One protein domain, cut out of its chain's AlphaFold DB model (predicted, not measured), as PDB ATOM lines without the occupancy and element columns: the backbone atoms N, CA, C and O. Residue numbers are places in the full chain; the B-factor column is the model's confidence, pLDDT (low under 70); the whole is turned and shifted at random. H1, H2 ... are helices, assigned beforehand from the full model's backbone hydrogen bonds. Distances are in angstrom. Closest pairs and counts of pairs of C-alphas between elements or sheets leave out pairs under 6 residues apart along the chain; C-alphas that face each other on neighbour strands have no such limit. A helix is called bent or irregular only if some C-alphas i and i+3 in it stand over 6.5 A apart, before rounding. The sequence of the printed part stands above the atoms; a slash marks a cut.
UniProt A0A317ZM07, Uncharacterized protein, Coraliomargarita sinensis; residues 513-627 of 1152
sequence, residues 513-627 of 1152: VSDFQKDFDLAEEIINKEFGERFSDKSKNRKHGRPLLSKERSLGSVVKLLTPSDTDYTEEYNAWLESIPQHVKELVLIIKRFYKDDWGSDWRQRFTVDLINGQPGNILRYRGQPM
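AT A GLANCE: This is residues 513 to 627 of the 1152 residues of an uncharacterized protein of Coraliomargarita sinensis (UniProt A0A317ZM07). Two helices, H1 and H4, cross in the middle of an elongated body, and H2 packs on the second half of H4; H3 and H5 lie farther out, clear of close packing. Long loops make the two ends of the longest axis: residues 529 to 554 at one end, residues 607 to 627, folded back in short antiparallel pairings, at the other. The 115 printed residues hold five named helices, H1 to H5 in chain order, and no named strand; the class is all helix, with 52 residues, under half, in named elements. The whole is compact, with a radius of gyration of the C-alphas of 15.5 A and spans of 53 by 30 by 19 A.

IN THESE COORDINATES: H1, residues 516 to 528, begins at C-alpha 516 (-7.374, 0.040, -37.185) and is 18.2 A long. H2 is residues 555 to 561, 9.6 A, and H3 residues 571 to 579, 12.3 A. H4, residues 582 to 594, measures 18.6 A. H5, residues 597 to 606, measures 13.4 A and ends at C-alpha 606 (-11.549, 8.531, -28.641); it is irregular, with C-alphas 598 and 601 9.1 A apart.

HOW THE PARTS SIT: H1 touches H4, at residues 584 to 588 of H4 alone, with a steep tilt of 67 degrees; the closest C-alphas, of Ala 523 and Val 588, are 5.7 A apart. H2 touches H4 at residues 589 to 593 of H4 alone, closest at the C-alphas of Leu 555 and Arg 593, 6.8 A; they run opposite ways at 36 degrees, only just a steep tilt. H5 is close to H1 but not clearly touching, the closest C-alphas being Phe 520 and Arg 604, 7.7 A. H3 touches no helix. Every O i to N i+4 pair is within hydrogen-bond range in H1, H2, H3 and H4; in H5 0 of 6 are, beside 4 of 7 O i to N i+3 pairs.

THE WHOLE: The farthest C-alphas, of Ser 539 and Asn 613, are 54.2 A apart. The printed part has no cut. The link from H1 to H2 is long, with 26 residues. The mean pLDDT of the printed part is 90.0, and no printed residue is under 70.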
ATOM      1  N   VAL A 513      -8.873  -5.386 -33.115       89.25
ATOM      2  CA  VAL A 513      -9.030  -4.799 -34.450       89.25
ATOM      3  C   VAL A 513      -7.966  -5.407 -35.361       89.25
ATOM      4  O   VAL A 513      -6.828  -5.617 -34.937       89.25
ATOM      5  N   SER A 514      -8.333  -5.737 -36.594       90.25
ATOM      6  CA  SER A 514      -7.408  -6.329 -37.563       90.25
ATOM      7  C   SER A 514      -6.531  -5.249 -38.191       90.25
ATOM      8  O   SER A 514      -5.310  -5.378 -38.224       90.25
ATOM      9  N   ASP A 515      -7.160  -4.183 -38.678       91.50
ATOM     10  CA  ASP A 515      -6.519  -3.029 -39.305       91.50
ATOM     11  C   ASP A 515      -7.276  -1.791 -38.827       91.50
ATOM     12  O   ASP A 515      -8.389  -1.522 -39.273       91.50
ATOM     13  N   PHE A 516      -6.691  -1.061 -37.871       91.00
ATOM     14  CA  PHE A 516      -7.374   0.040 -37.185       91.00
ATOM     15  C   PHE A 516      -7.988   1.054 -38.156       91.00
ATOM     16  O   PHE A 516      -9.084   1.545 -37.906       91.00
ATOM     17  N   GLN A 517      -7.304   1.372 -39.258       91.56
ATOM     18  CA  GLN A 517      -7.808   2.363 -40.197       91.56
ATOM     19  C   GLN A 517      -8.976   1.798 -41.009       91.56
ATOM     20  O   GLN A 517     -10.057   2.385 -40.978       91.56
ATOM     21  N   LYS A 518      -8.795   0.632 -41.644       94.50
ATOM     22  CA  LYS A 518      -9.843   0.012 -42.474       94.50
ATOM     23  C   LYS A 518     -11.081  -0.376 -41.671       94.50
ATOM     24  O   LYS A 518     -12.199  -0.160 -42.129       94.50
ATOM     25  N   ASP A 519     -10.887  -0.926 -40.475       94.81
ATOM     26  CA  ASP A 519     -11.988  -1.370 -39.622       94.81
ATOM     27  C   ASP A 519     -12.831  -0.179 -39.143       94.81
ATOM     28  O   ASP A 519     -14.060  -0.268 -39.119       94.81
ATOM     29  N   PHE A 520     -12.202   0.952 -38.800       95.06
ATOM     30  CA  PHE A 520     -12.931   2.166 -38.417       95.06
ATOM     31  C   PHE A 520     -13.600   2.860 -39.605       95.06
ATOM     32  O   PHE A 520     -14.687   3.406 -39.424       95.06
ATOM     33  N   ASP A 521     -12.994   2.827 -40.795       95.62
ATOM     34  CA  ASP A 521     -13.613   3.362 -42.013       95.62
ATOM     35  C   ASP A 521     -14.906   2.597 -42.335       95.62
ATOM     36  O   ASP A 521     -15.957   3.203 -42.552       95.62
ATOM     37  N   LEU A 522     -14.867   1.261 -42.256       96.38
ATOM     38  CA  LEU A 522     -16.057   0.431 -42.449       96.38
ATOM     39  C   LEU A 522     -17.086   0.618 -41.321       96.38
ATOM     40  O   LEU A 522     -18.289   0.677 -41.580       96.38
ATOM     41  N   ALA A 523     -16.644   0.744 -40.064       95.50
ATOM     42  CA  ALA A 523     -17.546   1.027 -38.947       95.50
ATOM     43  C   ALA A 523     -18.276   2.369 -39.125       95.50
ATOM     44  O   ALA A 523     -19.471   2.461 -38.842       95.50
ATOM     45  N   GLU A 524     -17.581   3.395 -39.616       95.19
ATOM     46  CA  GLU A 524     -18.154   4.708 -39.914       95.19
ATOM     47  C   GLU A 524     -19.183   4.643 -41.052       95.19
ATOM     48  O   GLU A 524     -20.265   5.222 -40.926       95.19
ATOM     49  N   GLU A 525     -18.910   3.875 -42.112       95.75
ATOM     50  CA  GLU A 525     -19.884   3.610 -43.180       95.75
ATOM     51  C   GLU A 525     -21.164   2.965 -42.625       95.75
ATOM     52  O   GLU A 525     -22.275   3.423 -42.901       95.75
ATOM     53  N   ILE A 526     -21.019   1.937 -41.782       96.19
ATOM     54  CA  ILE A 526     -22.150   1.237 -41.155       96.19
ATOM     55  C   ILE A 526     -22.950   2.185 -40.257       96.19
ATOM     56  O   ILE A 526     -24.180   2.189 -40.306       96.19
ATOM     57  N   ILE A 527     -22.272   2.985 -39.431       95.06
ATOM     58  CA  ILE A 527     -22.902   3.933 -38.503       95.06
ATOM     59  C   ILE A 527     -23.753   4.967 -39.246       95.06
ATOM     60  O   ILE A 527     -24.848   5.298 -38.780       95.06
ATOM     61  N   ASN A 528     -23.262   5.439 -40.390       93.50
ATOM     62  CA  ASN A 528     -23.901   6.482 -41.190       93.50
ATOM     63  C   ASN A 528     -24.926   5.941 -42.207       93.50
ATOM     64  O   ASN A 528     -25.620   6.733 -42.848       93.50
ATOM     65  N   LYS A 529     -25.056   4.615 -42.360       94.00
ATOM     66  CA  LYS A 529     -26.019   3.996 -43.281       94.00
ATOM     67  C   LYS A 529     -27.469   4.239 -42.839       94.00
ATOM     68  O   LYS A 529     -27.810   4.155 -41.661       94.00
ATOM     69  N   GLU A 530     -28.353   4.471 -43.810       93.75
ATOM     70  CA  GLU A 530     -29.802   4.490 -43.588       93.75
ATOM     71  C   GLU A 530     -30.366   3.059 -43.582       93.75
ATOM     72  O   GLU A 530     -30.079   2.241 -44.454       93.75
ATOM     73  N   PHE A 531     -31.187   2.753 -42.580       93.19
ATOM     74  CA  PHE A 531     -31.701   1.408 -42.305       93.19
ATOM     75  C   PHE A 531     -33.214   1.277 -42.517       93.19
ATOM     76  O   PHE A 531     -33.784   0.216 -42.242       93.19
ATOM     77  N   GLY A 532     -33.886   2.353 -42.924       90.69
ATOM     78  CA  GLY A 532     -35.339   2.446 -43.023       90.69
ATOM     79  C   GLY A 532     -36.000   1.465 -43.997       90.69
ATOM     80  O   GLY A 532     -37.116   1.034 -43.724       90.69
ATOM     81  N   GLU A 533     -35.304   1.048 -45.058       92.31
ATOM     82  CA  GLU A 533     -35.860   0.226 -46.152       92.31
ATOM     83  C   GLU A 533     -35.440  -1.256 -46.115       92.31
ATOM     84  O   GLU A 533     -35.600  -1.988 -47.087       92.31
ATOM     85  N   ARG A 534     -34.899  -1.722 -44.984       93.31
ATOM     86  CA  ARG A 534     -34.309  -3.067 -44.860       93.31
ATOM     87  C   ARG A 534     -35.302  -4.232 -44.807       93.31
ATOM     88  O   ARG A 534     -34.869  -5.375 -44.893       93.31
ATOM     89  N   PHE A 535     -36.581  -3.984 -44.524       93.31
ATOM     90  CA  PHE A 535     -37.531  -5.063 -44.259       93.31
ATOM     91  C   PHE A 535     -38.101  -5.645 -45.554       93.31
ATOM     92  O   PHE A 535     -38.459  -4.899 -46.468       93.31
ATOM     93  N   SER A 536     -38.262  -6.970 -45.588       91.69
ATOM     94  CA  SER A 536     -38.944  -7.673 -46.689       91.69
ATOM     95  C   SER A 536     -40.421  -7.290 -46.778       91.69
ATOM     96  O   SER A 536     -40.967  -7.103 -47.865       91.69
ATOM     97  N   ASP A 537     -41.061  -7.103 -45.623       91.12
ATOM     98  CA  ASP A 537     -42.395  -6.523 -45.534       91.12
ATOM     99  C   ASP A 537     -42.324  -5.004 -45.741       91.12
ATOM    100  O   ASP A 537     -41.949  -4.240 -44.843       91.12
ATOM    101  N   LYS A 538     -42.734  -4.565 -46.936       90.88
ATOM    102  CA  LYS A 538     -42.700  -3.156 -47.343       90.88
ATOM    103  C   LYS A 538     -43.516  -2.236 -46.433       90.88
ATOM    104  O   LYS A 538     -43.198  -1.053 -46.367       90.88
ATOM    105  N   SER A 539     -44.519  -2.742 -45.709       91.69
ATOM    106  CA  SER A 539     -45.307  -1.925 -44.770       91.69
ATOM    107  C   SER A 539     -44.503  -1.475 -43.542       91.69
ATOM    108  O   SER A 539     -44.823  -0.458 -42.924       91.69
ATOM    109  N   LYS A 540     -43.424  -2.197 -43.204       88.69
ATOM    110  CA  LYS A 540     -42.513  -1.869 -42.095       88.69
ATOM    111  C   LYS A 540     -41.410  -0.894 -42.505       88.69
ATOM    112  O   LYS A 540     -40.723  -0.357 -41.627       88.69
ATOM    113  N   ASN A 541     -41.234  -0.664 -43.807       89.50
ATOM    114  CA  ASN A 541     -40.220   0.243 -44.324       89.50
ATOM    115  C   ASN A 541     -40.618   1.704 -44.109       89.50
ATOM    116  O   ASN A 541     -41.787   2.084 -44.161       89.50
ATOM    117  N   ARG A 542     -39.619   2.540 -43.834       89.69
ATOM    118  CA  ARG A 542     -39.775   3.983 -43.628       89.69
ATOM    119  C   ARG A 542     -38.666   4.701 -44.379       89.69
ATOM    120  O   ARG A 542     -37.543   4.220 -44.391       89.69
ATOM    121  N   LYS A 543     -38.961   5.885 -44.924       85.75
ATOM    122  CA  LYS A 543     -37.972   6.702 -45.647       85.75
ATOM    123  C   LYS A 543     -36.741   7.041 -44.794       85.75
ATOM    124  O   LYS A 543     -35.631   7.062 -45.306       85.75
ATOM    125  N   HIS A 544     -36.956   7.296 -43.501       87.06
ATOM    126  CA  HIS A 544     -35.897   7.539 -42.526       87.06
ATOM    127  C   HIS A 544     -36.092   6.639 -41.308       87.06
ATOM    128  O   HIS A 544     -37.147   6.647 -40.664       87.06
ATOM    129  N   GLY A 545     -35.086   5.822 -41.022       84.25
ATOM    130  CA  GLY A 545     -34.991   5.002 -39.828       84.25
ATOM    131  C   GLY A 545     -34.400   5.779 -38.654       84.25
ATOM    132  O   GLY A 545     -33.929   6.905 -38.779       84.25
ATOM    133  N   ARG A 546     -34.402   5.153 -37.472       89.12
ATOM    134  CA  ARG A 546     -33.690   5.694 -36.305       89.12
ATOM    135  C   ARG A 546     -32.176   5.618 -36.559       89.12
ATOM    136  O   ARG A 546     -31.703   4.500 -36.787       89.12
ATOM    137  N   PRO A 547     -31.404   6.716 -36.468       91.19
ATOM    138  CA  PRO A 547     -29.947   6.671 -36.620       91.19
ATOM    139  C   PRO A 547     -29.291   5.679 -35.650       91.19
ATOM    140  O   PRO A 547     -29.805   5.458 -34.551       91.19
ATOM    141  N   LEU A 548     -28.158   5.075 -36.030       92.94
ATOM    142  CA  LEU A 548     -27.524   4.020 -35.228       92.94
ATOM    143  C   LEU A 548     -27.123   4.528 -33.833       92.94
ATOM    144  O   LEU A 548     -27.477   3.921 -32.818       92.94
ATOM    145  N   LEU A 549     -26.457   5.684 -33.772       91.50
ATOM    146  CA  LEU A 549     -25.956   6.272 -32.524       91.50
ATOM    147  C   LEU A 549     -27.028   6.994 -31.689       91.50
ATOM    148  O   LEU A 549     -26.785   7.241 -30.513       91.50
ATOM    149  N   SER A 550     -28.242   7.207 -32.213       87.19
ATOM    150  CA  SER A 550     -29.332   7.891 -31.492       87.19
ATOM    151  C   SER A 550     -29.700   7.215 -30.162       87.19
ATOM    152  O   SER A 550     -29.795   5.985 -30.092       87.19
ATOM    153  N   LYS A 551     -29.986   8.010 -29.120       80.50
ATOM    154  CA  LYS A 551     -30.500   7.530 -27.822       80.50
ATOM    155  C   LYS A 551     -31.823   6.768 -27.939       80.50
ATOM    156  O   LYS A 551     -32.065   5.841 -27.176       80.50
ATOM    157  N   GLU A 552     -32.628   7.061 -28.959       81.19
ATOM    158  CA  GLU A 552     -33.877   6.338 -29.253       81.19
ATOM    159  C   GLU A 552     -33.646   4.904 -29.771       81.19
ATOM    160  O   GLU A 552     -34.597   4.153 -30.026       81.19
ATOM    161  N   ARG A 553     -32.383   4.517 -29.988       85.25
ATOM    162  CA  ARG A 553     -31.976   3.203 -30.478       85.25
ATOM    163  C   ARG A 553     -31.118   2.492 -29.434       85.25
ATOM    164  O   ARG A 553     -29.955   2.835 -29.235       85.25
ATOM    165  N   SER A 554     -31.684   1.470 -28.791       82.62
ATOM    166  CA  SER A 554     -30.981   0.670 -27.779       82.62
ATOM    167  C   SER A 554     -29.887  -0.207 -28.392       82.62
ATOM    168  O   SER A 554     -29.979  -0.585 -29.565       82.62
ATOM    169  N   LEU A 555     -28.890  -0.599 -27.588       84.94
ATOM    170  CA  LEU A 555     -27.811  -1.496 -28.024       84.94
ATOM    171  C   LEU A 555     -28.358  -2.831 -28.552       84.94
ATOM    172  O   LEU A 555     -27.993  -3.248 -29.646       84.94
ATOM    173  N   GLY A 556     -29.310  -3.449 -27.845       79.50
ATOM    174  CA  GLY A 556     -29.971  -4.675 -28.309       79.50
ATOM    175  C   GLY A 556     -30.671  -4.521 -29.664       79.50
ATOM    176  O   GLY A 556     -30.638  -5.428 -30.493       79.50
ATOM    177  N   SER A 557     -31.245  -3.347 -29.954       84.25
ATOM    178  CA  SER A 557     -31.833  -3.090 -31.275       84.25
ATOM    179  C   SER A 557     -30.783  -2.949 -32.384       84.25
ATOM    180  O   SER A 557     -31.086  -3.258 -33.536       84.25
ATOM    181  N   VAL A 558     -29.562  -2.507 -32.051       89.62
ATOM    182  CA  VAL A 558     -28.415  -2.479 -32.973       89.62
ATOM    183  C   VAL A 558     -27.862  -3.890 -33.179       89.62
ATOM    184  O   VAL A 558     -27.589  -4.253 -34.316       89.62
ATOM    185  N   VAL A 559     -27.809  -4.732 -32.138       88.88
ATOM    186  CA  VAL A 559     -27.497  -6.168 -32.294       88.88
ATOM    187  C   VAL A 559     -28.480  -6.813 -33.273       88.88
ATOM    188  O   VAL A 559     -28.053  -7.402 -34.264       88.88
ATOM    189  N   LYS A 560     -29.795  -6.621 -33.081       87.31
ATOM    190  CA  LYS A 560     -30.816  -7.135 -34.012       87.31
ATOM    191  C   LYS A 560     -30.629  -6.596 -35.436       87.31
ATOM    192  O   LYS A 560     -30.807  -7.352 -36.387       87.31
ATOM    193  N   LEU A 561     -30.304  -5.307 -35.569       91.38
ATOM    194  CA  LEU A 561     -30.064  -4.646 -36.854       91.38
ATOM    195  C   LEU A 561     -28.911  -5.285 -37.627       91.38
ATOM    196  O   LEU A 561     -29.023  -5.458 -38.832       91.38
ATOM    197  N   LEU A 562     -27.826  -5.617 -36.928       92.69
ATOM    198  CA  LEU A 562     -26.599  -6.153 -37.517       92.69
ATOM    199  C   LEU A 562     -26.562  -7.693 -37.551       92.69
ATOM    200  O   LEU A 562     -25.541  -8.278 -37.916       92.69
ATOM    201  N   THR A 563     -27.668  -8.349 -37.183       89.25
ATOM    202  CA  THR A 563     -27.825  -9.807 -37.228       89.25
ATOM    203  C   THR A 563     -28.758 -10.185 -38.386       89.25
ATOM    204  O   THR A 563     -29.922  -9.752 -38.348       89.25
ATOM    205  N   PRO A 564     -28.290 -10.983 -39.371       88.50
ATOM    206  CA  PRO A 564     -29.086 -11.426 -40.518       88.50
ATOM    207  C   PRO A 564     -30.420 -12.063 -40.126       88.50
ATOM    208  O   PRO A 564     -30.579 -12.579 -39.015       88.50
ATOM    209  N   SER A 565     -31.403 -11.981 -41.024       88.88
ATOM    210  CA  SER A 565     -32.713 -12.595 -40.816       88.88
ATOM    211  C   SER A 565     -33.474 -12.781 -42.113       88.88
ATOM    212  O   SER A 565     -33.990 -11.813 -42.669       88.88
ATOM    213  N   ASP A 566     -33.677 -14.031 -42.502       84.31
ATOM    214  CA  ASP A 566     -34.363 -14.373 -43.758       84.31
ATOM    215  C   ASP A 566     -35.856 -14.022 -43.732       84.31
ATOM    216  O   ASP A 566     -36.479 -13.767 -44.754       84.31
ATOM    217  N   THR A 567     -36.435 -13.943 -42.532       84.06
ATOM    218  CA  THR A 567     -37.852 -13.606 -42.328       84.06
ATOM    219  C   THR A 567     -38.135 -12.108 -42.214       84.06
ATOM    220  O   THR A 567     -39.222 -11.659 -42.574       84.06
ATOM    221  N   ASP A 568     -37.191 -11.319 -41.693       87.31
ATOM    222  CA  ASP A 568     -37.406  -9.890 -41.436       87.31
ATOM    223  C   ASP A 568     -36.814  -9.018 -42.551       87.31
ATOM    224  O   ASP A 568     -37.368  -7.954 -42.831       87.31
ATOM    225  N   TYR A 569     -35.680  -9.406 -43.141       93.50
ATOM    226  CA  TYR A 569     -34.847  -8.541 -43.981       93.50
ATOM    227  C   TYR A 569     -34.777  -8.999 -45.433       93.50
ATOM    228  O   TYR A 569     -34.885 -10.190 -45.713       93.50
ATOM    229  N   THR A 570     -34.583  -8.039 -46.344       94.62
ATOM    230  CA  THR A 570     -34.410  -8.323 -47.773       94.62
ATOM    231  C   THR A 570     -33.126  -9.117 -48.021       94.62
ATOM    232  O   THR A 570     -32.143  -8.953 -47.295       94.62
ATOM    233  N   GLU A 571     -33.103  -9.930 -49.081       94.31
ATOM    234  CA  GLU A 571     -31.907 -10.689 -49.486       94.31
ATOM    235  C   GLU A 571     -30.690  -9.774 -49.685       94.31
ATOM    236  O   GLU A 571     -29.605 -10.070 -49.196       94.31
ATOM    237  N   GLU A 572     -30.882  -8.609 -50.314       95.25
ATOM    238  CA  GLU A 572     -29.828  -7.603 -50.500       95.25
ATOM    239  C   GLU A 572     -29.260  -7.103 -49.161       95.25
ATOM    240  O   GLU A 572     -28.046  -6.952 -49.007       95.25
ATOM    241  N   TYR A 573     -30.121  -6.864 -48.166       95.25
ATOM    242  CA  TYR A 573     -29.675  -6.404 -46.855       95.25
ATOM    243  C   TYR A 573     -28.958  -7.508 -46.073       95.25
ATOM    244  O   TYR A 573     -27.949  -7.222 -45.427       95.25
ATOM    245  N   ASN A 574     -29.431  -8.756 -46.149       94.25
ATOM    246  CA  ASN A 574     -28.744  -9.898 -45.538       94.25
ATOM    247  C   ASN A 574     -27.372 -10.134 -46.186       94.25
ATOM    248  O   ASN A 574     -26.386 -10.220 -45.457       94.25
ATOM    249  N   ALA A 575     -27.270 -10.093 -47.519       95.62
ATOM    250  CA  ALA A 575     -25.992 -10.195 -48.226       95.62
ATOM    251  C   ALA A 575     -25.015  -9.075 -47.819       95.62
ATOM    252  O   ALA A 575     -23.827  -9.320 -47.589       95.62
ATOM    253  N   TRP A 576     -25.510  -7.841 -47.649       95.69
ATOM    254  CA  TRP A 576     -24.703  -6.749 -47.099       95.69
ATOM    255  C   TRP A 576     -24.258  -7.042 -45.659       95.69
ATOM    256  O   TRP A 576     -23.079  -6.888 -45.350       95.69
ATOM    257  N   LEU A 577     -25.152  -7.505 -44.779       94.06
ATOM    258  CA  LEU A 577     -24.805  -7.859 -43.397       94.06
ATOM    259  C   LEU A 577     -23.761  -8.979 -43.310       94.06
ATOM    260  O   LEU A 577     -22.916  -8.948 -42.414       94.06
ATOM    261  N   GLU A 578     -23.829  -9.970 -44.191       92.06
ATOM    262  CA  GLU A 578     -22.880 -11.086 -44.273       92.06
ATOM    263  C   GLU A 578     -21.511 -10.645 -44.792       92.06
ATOM    264  O   GLU A 578     -20.494 -11.172 -44.348       92.06
ATOM    265  N   SER A 579     -21.465  -9.620 -45.649       94.88
ATOM    266  CA  SER A 579     -20.201  -9.047 -46.125       94.88
ATOM    267  C   SER A 579     -19.405  -8.308 -45.038       94.88
ATOM    268  O   SER A 579     -18.205  -8.087 -45.200       94.88
ATOM    269  N   ILE A 580     -20.049  -7.921 -43.927       94.44
ATOM    270  CA  ILE A 580     -19.400  -7.185 -42.834       94.44
ATOM    271  C   ILE A 580     -18.653  -8.167 -41.919       94.44
ATOM    272  O   ILE A 580     -19.297  -9.015 -41.289       94.44
ATOM    273  N   PRO A 581     -17.330  -8.005 -41.728       92.56
ATOM    274  CA  PRO A 581     -16.570  -8.829 -40.798       92.56
ATOM    275  C   PRO A 581     -17.099  -8.746 -39.362       92.56
ATOM    276  O   PRO A 581     -17.486  -7.682 -38.868       92.56
ATOM    277  N   GLN A 582     -17.071  -9.875 -38.658       88.44
ATOM    278  CA  GLN A 582     -17.656  -9.985 -37.322       88.44
ATOM    279  C   GLN A 582     -16.993  -9.050 -36.295       88.44
ATOM    280  O   GLN A 582     -17.688  -8.440 -35.478       88.44
ATOM    281  N   HIS A 583     -15.669  -8.866 -36.367       88.31
ATOM    282  CA  HIS A 583     -14.948  -7.936 -35.490       88.31
ATOM    283  C   HIS A 583     -15.348  -6.472 -35.735       88.31
ATOM    284  O   HIS A 583     -15.365  -5.677 -34.797       88.31
ATOM    285  N   VAL A 584     -15.759  -6.114 -36.959       93.75
ATOM    286  CA  VAL A 584     -16.260  -4.764 -37.279       93.75
ATOM    287  C   VAL A 584     -17.673  -4.555 -36.731       93.75
ATOM    288  O   VAL A 584     -17.960  -3.493 -36.179       93.75
ATOM    289  N   LYS A 585     -18.553  -5.568 -36.780       92.25
ATOM    290  CA  LYS A 585     -19.863  -5.499 -36.095       92.25
ATOM    291  C   LYS A 585     -19.683  -5.277 -34.596       92.25
ATOM    292  O   LYS A 585     -20.362  -4.438 -34.006       92.25
ATOM    293  N   GLU A 586     -18.742  -5.994 -33.985       89.56
ATOM    294  CA  GLU A 586     -18.407  -5.813 -32.576       89.56
ATOM    295  C   GLU A 586     -17.860  -4.408 -32.288       89.56
ATOM    296  O   GLU A 586     -18.294  -3.776 -31.320       89.56
ATOM    297  N   LEU A 587     -16.988  -3.880 -33.153       92.19
ATOM    298  CA  LEU A 587     -16.499  -2.505 -33.068       92.19
ATOM    299  C   LEU A 587     -17.650  -1.487 -33.114       92.19
ATOM    300  O   LEU A 587     -17.697  -0.589 -32.274       92.19
ATOM    301  N   VAL A 588     -18.626  -1.652 -34.014       94.31
ATOM    302  CA  VAL A 588     -19.820  -0.784 -34.085       94.31
ATOM    303  C   VAL A 588     -20.640  -0.849 -32.791       94.31
ATOM    304  O   VAL A 588     -21.086   0.187 -32.295       94.31
ATOM    305  N   LEU A 589     -20.813  -2.035 -32.196       92.38
ATOM    306  CA  LEU A 589     -21.506  -2.192 -30.909       92.38
ATOM    307  C   LEU A 589     -20.742  -1.525 -29.756       92.38
ATOM    308  O   LEU A 589     -21.359  -0.927 -28.871       92.38
ATOM    309  N   ILE A 590     -19.409  -1.584 -29.777       90.94
ATOM    310  CA  ILE A 590     -18.552  -0.872 -28.823       90.94
ATOM    311  C   ILE A 590     -18.711   0.636 -28.998       90.94
ATOM    312  O   ILE A 590     -18.993   1.327 -28.020       90.94
ATOM    313  N   ILE A 591     -18.608   1.153 -30.223       92.31
ATOM    314  CA  ILE A 591     -18.793   2.582 -30.492       92.31
ATOM    315  C   ILE A 591     -20.181   3.018 -30.018       92.31
ATOM    316  O   ILE A 591     -20.278   3.973 -29.254       92.31
ATOM    317  N   LYS A 592     -21.241   2.270 -30.355       91.25
ATOM    318  CA  LYS A 592     -22.606   2.550 -29.889       91.25
ATOM    319  C   LYS A 592     -22.706   2.617 -28.366       91.25
ATOM    320  O   LYS A 592     -23.398   3.486 -27.845       91.25
ATOM    321  N   ARG A 593     -22.059   1.693 -27.653       87.44
ATOM    322  CA  ARG A 593     -22.101   1.639 -26.187       87.44
ATOM    323  C   ARG A 593     -21.391   2.827 -25.542       87.44
ATOM    324  O   ARG A 593     -21.855   3.322 -24.523       87.44
ATOM    325  N   PHE A 594     -20.254   3.231 -26.095       86.50
ATOM    326  CA  PHE A 594     -19.422   4.281 -25.512       86.50
ATOM    327  C   PHE A 594     -19.808   5.684 -25.983       86.50
ATOM    328  O   PHE A 594     -19.467   6.645 -25.294       86.50
ATOM    329  N   TYR A 595     -20.508   5.798 -27.116       88.31
ATOM    330  CA  TYR A 595     -20.924   7.063 -27.708       88.31
ATOM    331  C   TYR A 595     -21.679   7.948 -26.715       88.31
ATOM    332  O   TYR A 595     -22.584   7.500 -26.011       88.31
ATOM    333  N   LYS A 596     -21.322   9.232 -26.716       83.12
ATOM    334  CA  LYS A 596     -22.013  10.291 -25.987       83.12
ATOM    335  C   LYS A 596     -22.405  11.386 -26.969       83.12
ATOM    336  O   LYS A 596     -21.671  11.650 -27.917       83.12
ATOM    337  N   ASP A 597     -23.549  12.025 -26.734       82.56
ATOM    338  CA  ASP A 597     -24.101  13.019 -27.665       82.56
ATOM    339  C   ASP A 597     -23.142  14.190 -27.930       82.56
ATOM    340  O   ASP A 597     -23.103  14.710 -29.043       82.56
ATOM    341  N   ASP A 598     -22.333  14.572 -26.938       83.81
ATOM    342  CA  ASP A 598     -21.336  15.644 -27.033       83.81
ATOM    343  C   ASP A 598     -20.142  15.297 -27.939       83.81
ATOM    344  O   ASP A 598     -19.366  16.182 -28.296       83.81
ATOM    345  N   TRP A 599     -19.979  14.030 -28.338       88.94
ATOM    346  CA  TRP A 599     -18.933  13.623 -29.280       88.94
ATOM    347  C   TRP A 599     -19.276  14.004 -30.719       88.94
ATOM    348  O   TRP A 599     -18.365  14.228 -31.514       88.94
ATOM    349  N   GLY A 600     -20.567  14.072 -31.066       87.00
ATOM    350  CA  GLY A 600     -21.019  14.331 -32.432       87.00
ATOM    351  C   GLY A 600     -20.329  13.415 -33.451       87.00
ATOM    352  O   GLY A 600     -20.225  12.207 -33.255       87.00
ATOM    353  N   SER A 601     -19.809  13.989 -34.535       86.00
ATOM    354  CA  SER A 601     -19.050  13.252 -35.557       86.00
ATOM    355  C   SER A 601     -17.607  12.914 -35.152       86.00
ATOM    356  O   SER A 601     -16.937  12.187 -35.873       86.00
ATOM    357  N   ASP A 602     -17.112  13.408 -34.013       89.69
ATOM    358  CA  ASP A 602     -15.701  13.295 -33.604       89.69
ATOM    359  C   ASP A 602     -15.413  12.097 -32.675       89.69
ATOM    360  O   ASP A 602     -14.386  12.006 -31.998       89.69
ATOM    361  N   TRP A 603     -16.329  11.129 -32.621       90.31
ATOM    362  CA  TRP A 603     -16.205   9.937 -31.776       90.31
ATOM    363  C   TRP A 603     -14.947   9.105 -32.084       90.31
ATOM    364  O   TRP A 603     -14.414   8.438 -31.193       90.31
ATOM    365  N   ARG A 604     -14.434   9.165 -33.321       90.81
ATOM    366  CA  ARG A 604     -13.290   8.370 -33.790       90.81
ATOM    367  C   ARG A 604     -12.008   8.646 -33.008       90.81
ATOM    368  O   ARG A 604     -11.295   7.707 -32.663       90.81
ATOM    369  N   GLN A 605     -11.750   9.902 -32.639       89.75
ATOM    370  CA  GLN A 605     -10.528  10.301 -31.922       89.75
ATOM    371  C   GLN A 605     -10.430   9.725 -30.500       89.75
ATOM    372  O   GLN A 605      -9.397   9.835 -29.838       89.75
ATOM    373  N   ARG A 606     -11.510   9.123 -29.986       89.19
ATOM    374  CA  ARG A 606     -11.549   8.531 -28.641       89.19
ATOM    375  C   ARG A 606     -10.921   7.142 -28.580       89.19
ATOM    376  O   ARG A 606     -10.622   6.662 -27.478       89.19
ATOM    377  N   PHE A 607     -10.718   6.524 -29.738       92.88
ATOM    378  CA  PHE A 607     -10.189   5.179 -29.880       92.88
ATOM    379  C   PHE A 607      -8.828   5.199 -30.569       92.88
ATOM    380  O   PHE A 607      -8.582   5.999 -31.466       92.88
ATOM    381  N   THR A 608      -7.928   4.327 -30.125       92.12
ATOM    382  CA  THR A 608      -6.545   4.245 -30.622       92.12
ATOM    383  C   THR A 608      -6.039   2.806 -30.559       92.12
ATOM    384  O   THR A 608      -6.671   1.952 -29.935       92.12
ATOM    385  N   VAL A 609      -4.882   2.550 -31.164       92.94
ATOM    386  CA  VAL A 609      -4.060   1.350 -30.951       92.94
ATOM    387  C   VAL A 609      -2.627   1.789 -30.649       92.94
ATOM    388  O   VAL A 609      -2.225   2.886 -31.041       92.94
ATOM    389  N   ASP A 610      -1.858   0.962 -29.942       90.38
ATOM    390  CA  ASP A 610      -0.427   1.233 -29.741       90.38
ATOM    391  C   ASP A 610       0.359   0.999 -31.036       90.38
ATOM    392  O   ASP A 610      -0.051   0.208 -31.883       90.38
ATOM    393  N   LEU A 611       1.526   1.633 -31.162       87.88
ATOM    394  CA  LEU A 611       2.519   1.272 -32.174       87.88
ATOM    395  C   LEU A 611       3.482   0.236 -31.584       87.88
ATOM    396  O   LEU A 611       4.359   0.576 -30.790       87.88
ATOM    397  N   ILE A 612       3.333  -1.026 -31.979       86.25
ATOM    398  CA  ILE A 612       4.206  -2.128 -31.566       86.25
ATOM    399  C   ILE A 612       5.261  -2.314 -32.657       86.25
ATOM    400  O   ILE A 612       4.936  -2.610 -33.804       86.25
ATOM    401  N   ASN A 613       6.537  -2.100 -32.320       89.00
ATOM    402  CA  ASN A 613       7.654  -2.132 -33.278       89.00
ATOM    403  C   ASN A 613       7.447  -1.207 -34.501       89.00
ATOM    404  O   ASN A 613       7.859  -1.525 -35.614       89.00
ATOM    405  N   GLY A 614       6.784  -0.061 -34.298       85.75
ATOM    406  CA  GLY A 614       6.491   0.913 -35.357       85.75
ATOM    407  C   GLY A 614       5.294   0.567 -36.250       85.75
ATOM    408  O   GLY A 614       5.013   1.323 -37.175       85.75
ATOM    409  N   GLN A 615       4.581  -0.529 -35.977       87.12
ATOM    410  CA  GLN A 615       3.355  -0.919 -36.680       87.12
ATOM    411  C   GLN A 615       2.132  -0.778 -35.762       87.12
ATOM    412  O   GLN A 615       2.257  -1.034 -34.561       87.12
ATOM    413  N   PRO A 616       0.955  -0.383 -36.279       89.06
ATOM    414  CA  PRO A 616      -0.278  -0.389 -35.496       89.06
ATOM    415  C   PRO A 616      -0.549  -1.777 -34.905       89.06
ATOM    416  O   PRO A 616      -0.549  -2.776 -35.620       89.06
ATOM    417  N   GLY A 617      -0.758  -1.838 -33.593       90.38
ATOM    418  CA  GLY A 617      -1.149  -3.053 -32.893       90.38
ATOM    419  C   GLY A 617      -2.631  -3.380 -33.081       90.38
ATOM    420  O   GLY A 617      -3.404  -2.600 -33.631       90.38
ATOM    421  N   ASN A 618      -3.040  -4.536 -32.558       91.44
ATOM    422  CA  ASN A 618      -4.386  -5.080 -32.754       91.44
ATOM    423  C   ASN A 618      -5.319  -4.906 -31.551       91.44
ATOM    424  O   ASN A 618      -6.473  -5.307 -31.619       91.44
ATOM    425  N   ILE A 619      -4.846  -4.344 -30.437       91.88
ATOM    426  CA  ILE A 619      -5.661  -4.180 -29.227       91.88
ATOM    427  C   ILE A 619      -6.254  -2.778 -29.208       91.88
ATOM    428  O   ILE A 619      -5.525  -1.790 -29.082       91.88
ATOM    429  N   LEU A 620      -7.583  -2.700 -29.290       92.38
ATOM    430  CA  LEU A 620      -8.302  -1.435 -29.236       92.38
ATOM    431  C   LEU A 620      -8.126  -0.777 -27.866       92.38
ATOM    432  O   LEU A 620      -8.274  -1.414 -26.820       92.38
ATOM    433  N   ARG A 621      -7.858   0.526 -27.867       90.50
ATOM    434  CA  ARG A 621      -7.710   1.335 -26.659       90.50
ATOM    435  C   ARG A 621      -8.746   2.440 -26.625       90.50
ATOM    436  O   ARG A 621      -8.983   3.108 -27.626       90.50
ATOM    437  N   TYR A 622      -9.290   2.696 -25.439       86.88
ATOM    438  CA  TYR A 622     -10.163   3.837 -25.166       86.88
ATOM    439  C   TYR A 622      -9.542   4.684 -24.058       86.88
ATOM    440  O   TYR A 622      -9.264   4.181 -22.964       86.88
ATOM    441  N   ARG A 623      -9.305   5.975 -24.324       79.75
ATOM    442  CA  ARG A 623      -8.548   6.874 -23.422       79.75
ATOM    443  C   ARG A 623      -7.173   6.304 -23.030       79.75
ATOM    444  O   ARG A 623      -6.822   6.264 -21.854       79.75
ATOM    445  N   GLY A 624      -6.435   5.785 -24.010       80.12
ATOM    446  CA  GLY A 624      -5.062   5.305 -23.821       80.12
ATOM    447  C   GLY A 624      -4.906   3.999 -23.032       80.12
ATOM    448  O   GLY A 624      -3.772   3.604 -22.784       80.12
ATOM    449  N   GLN A 625      -5.989   3.304 -22.669       82.94
ATOM    450  CA  GLN A 625      -5.934   1.997 -21.996       82.94
ATOM    451  C   GLN A 625      -6.520   0.896 -22.884       82.94
ATOM    452  O   GLN A 625      -7.529   1.167 -23.545       82.94
ATOM    453  N   PRO A 626      -5.967  -0.332 -22.854       87.94
ATOM    454  CA  PRO A 626      -6.551  -1.492 -23.518       87.94
ATOM    455  C   PRO A 626      -8.014  -1.701 -23.125       87.94
ATOM    456  O   PRO A 626      -8.376  -1.639 -21.947       87.94
ATOM    457  N   MET A 627      -8.868  -1.947 -24.114       86.62
ATOM    458  CA  MET A 627     -10.252  -2.330 -23.875       86.62
ATOM    459  C   MET A 627     -10.340  -3.834 -23.653       86.62
ATOM    460  O   MET A 627      -9.922  -4.617 -24.500       86.62
TER     461      MET A 627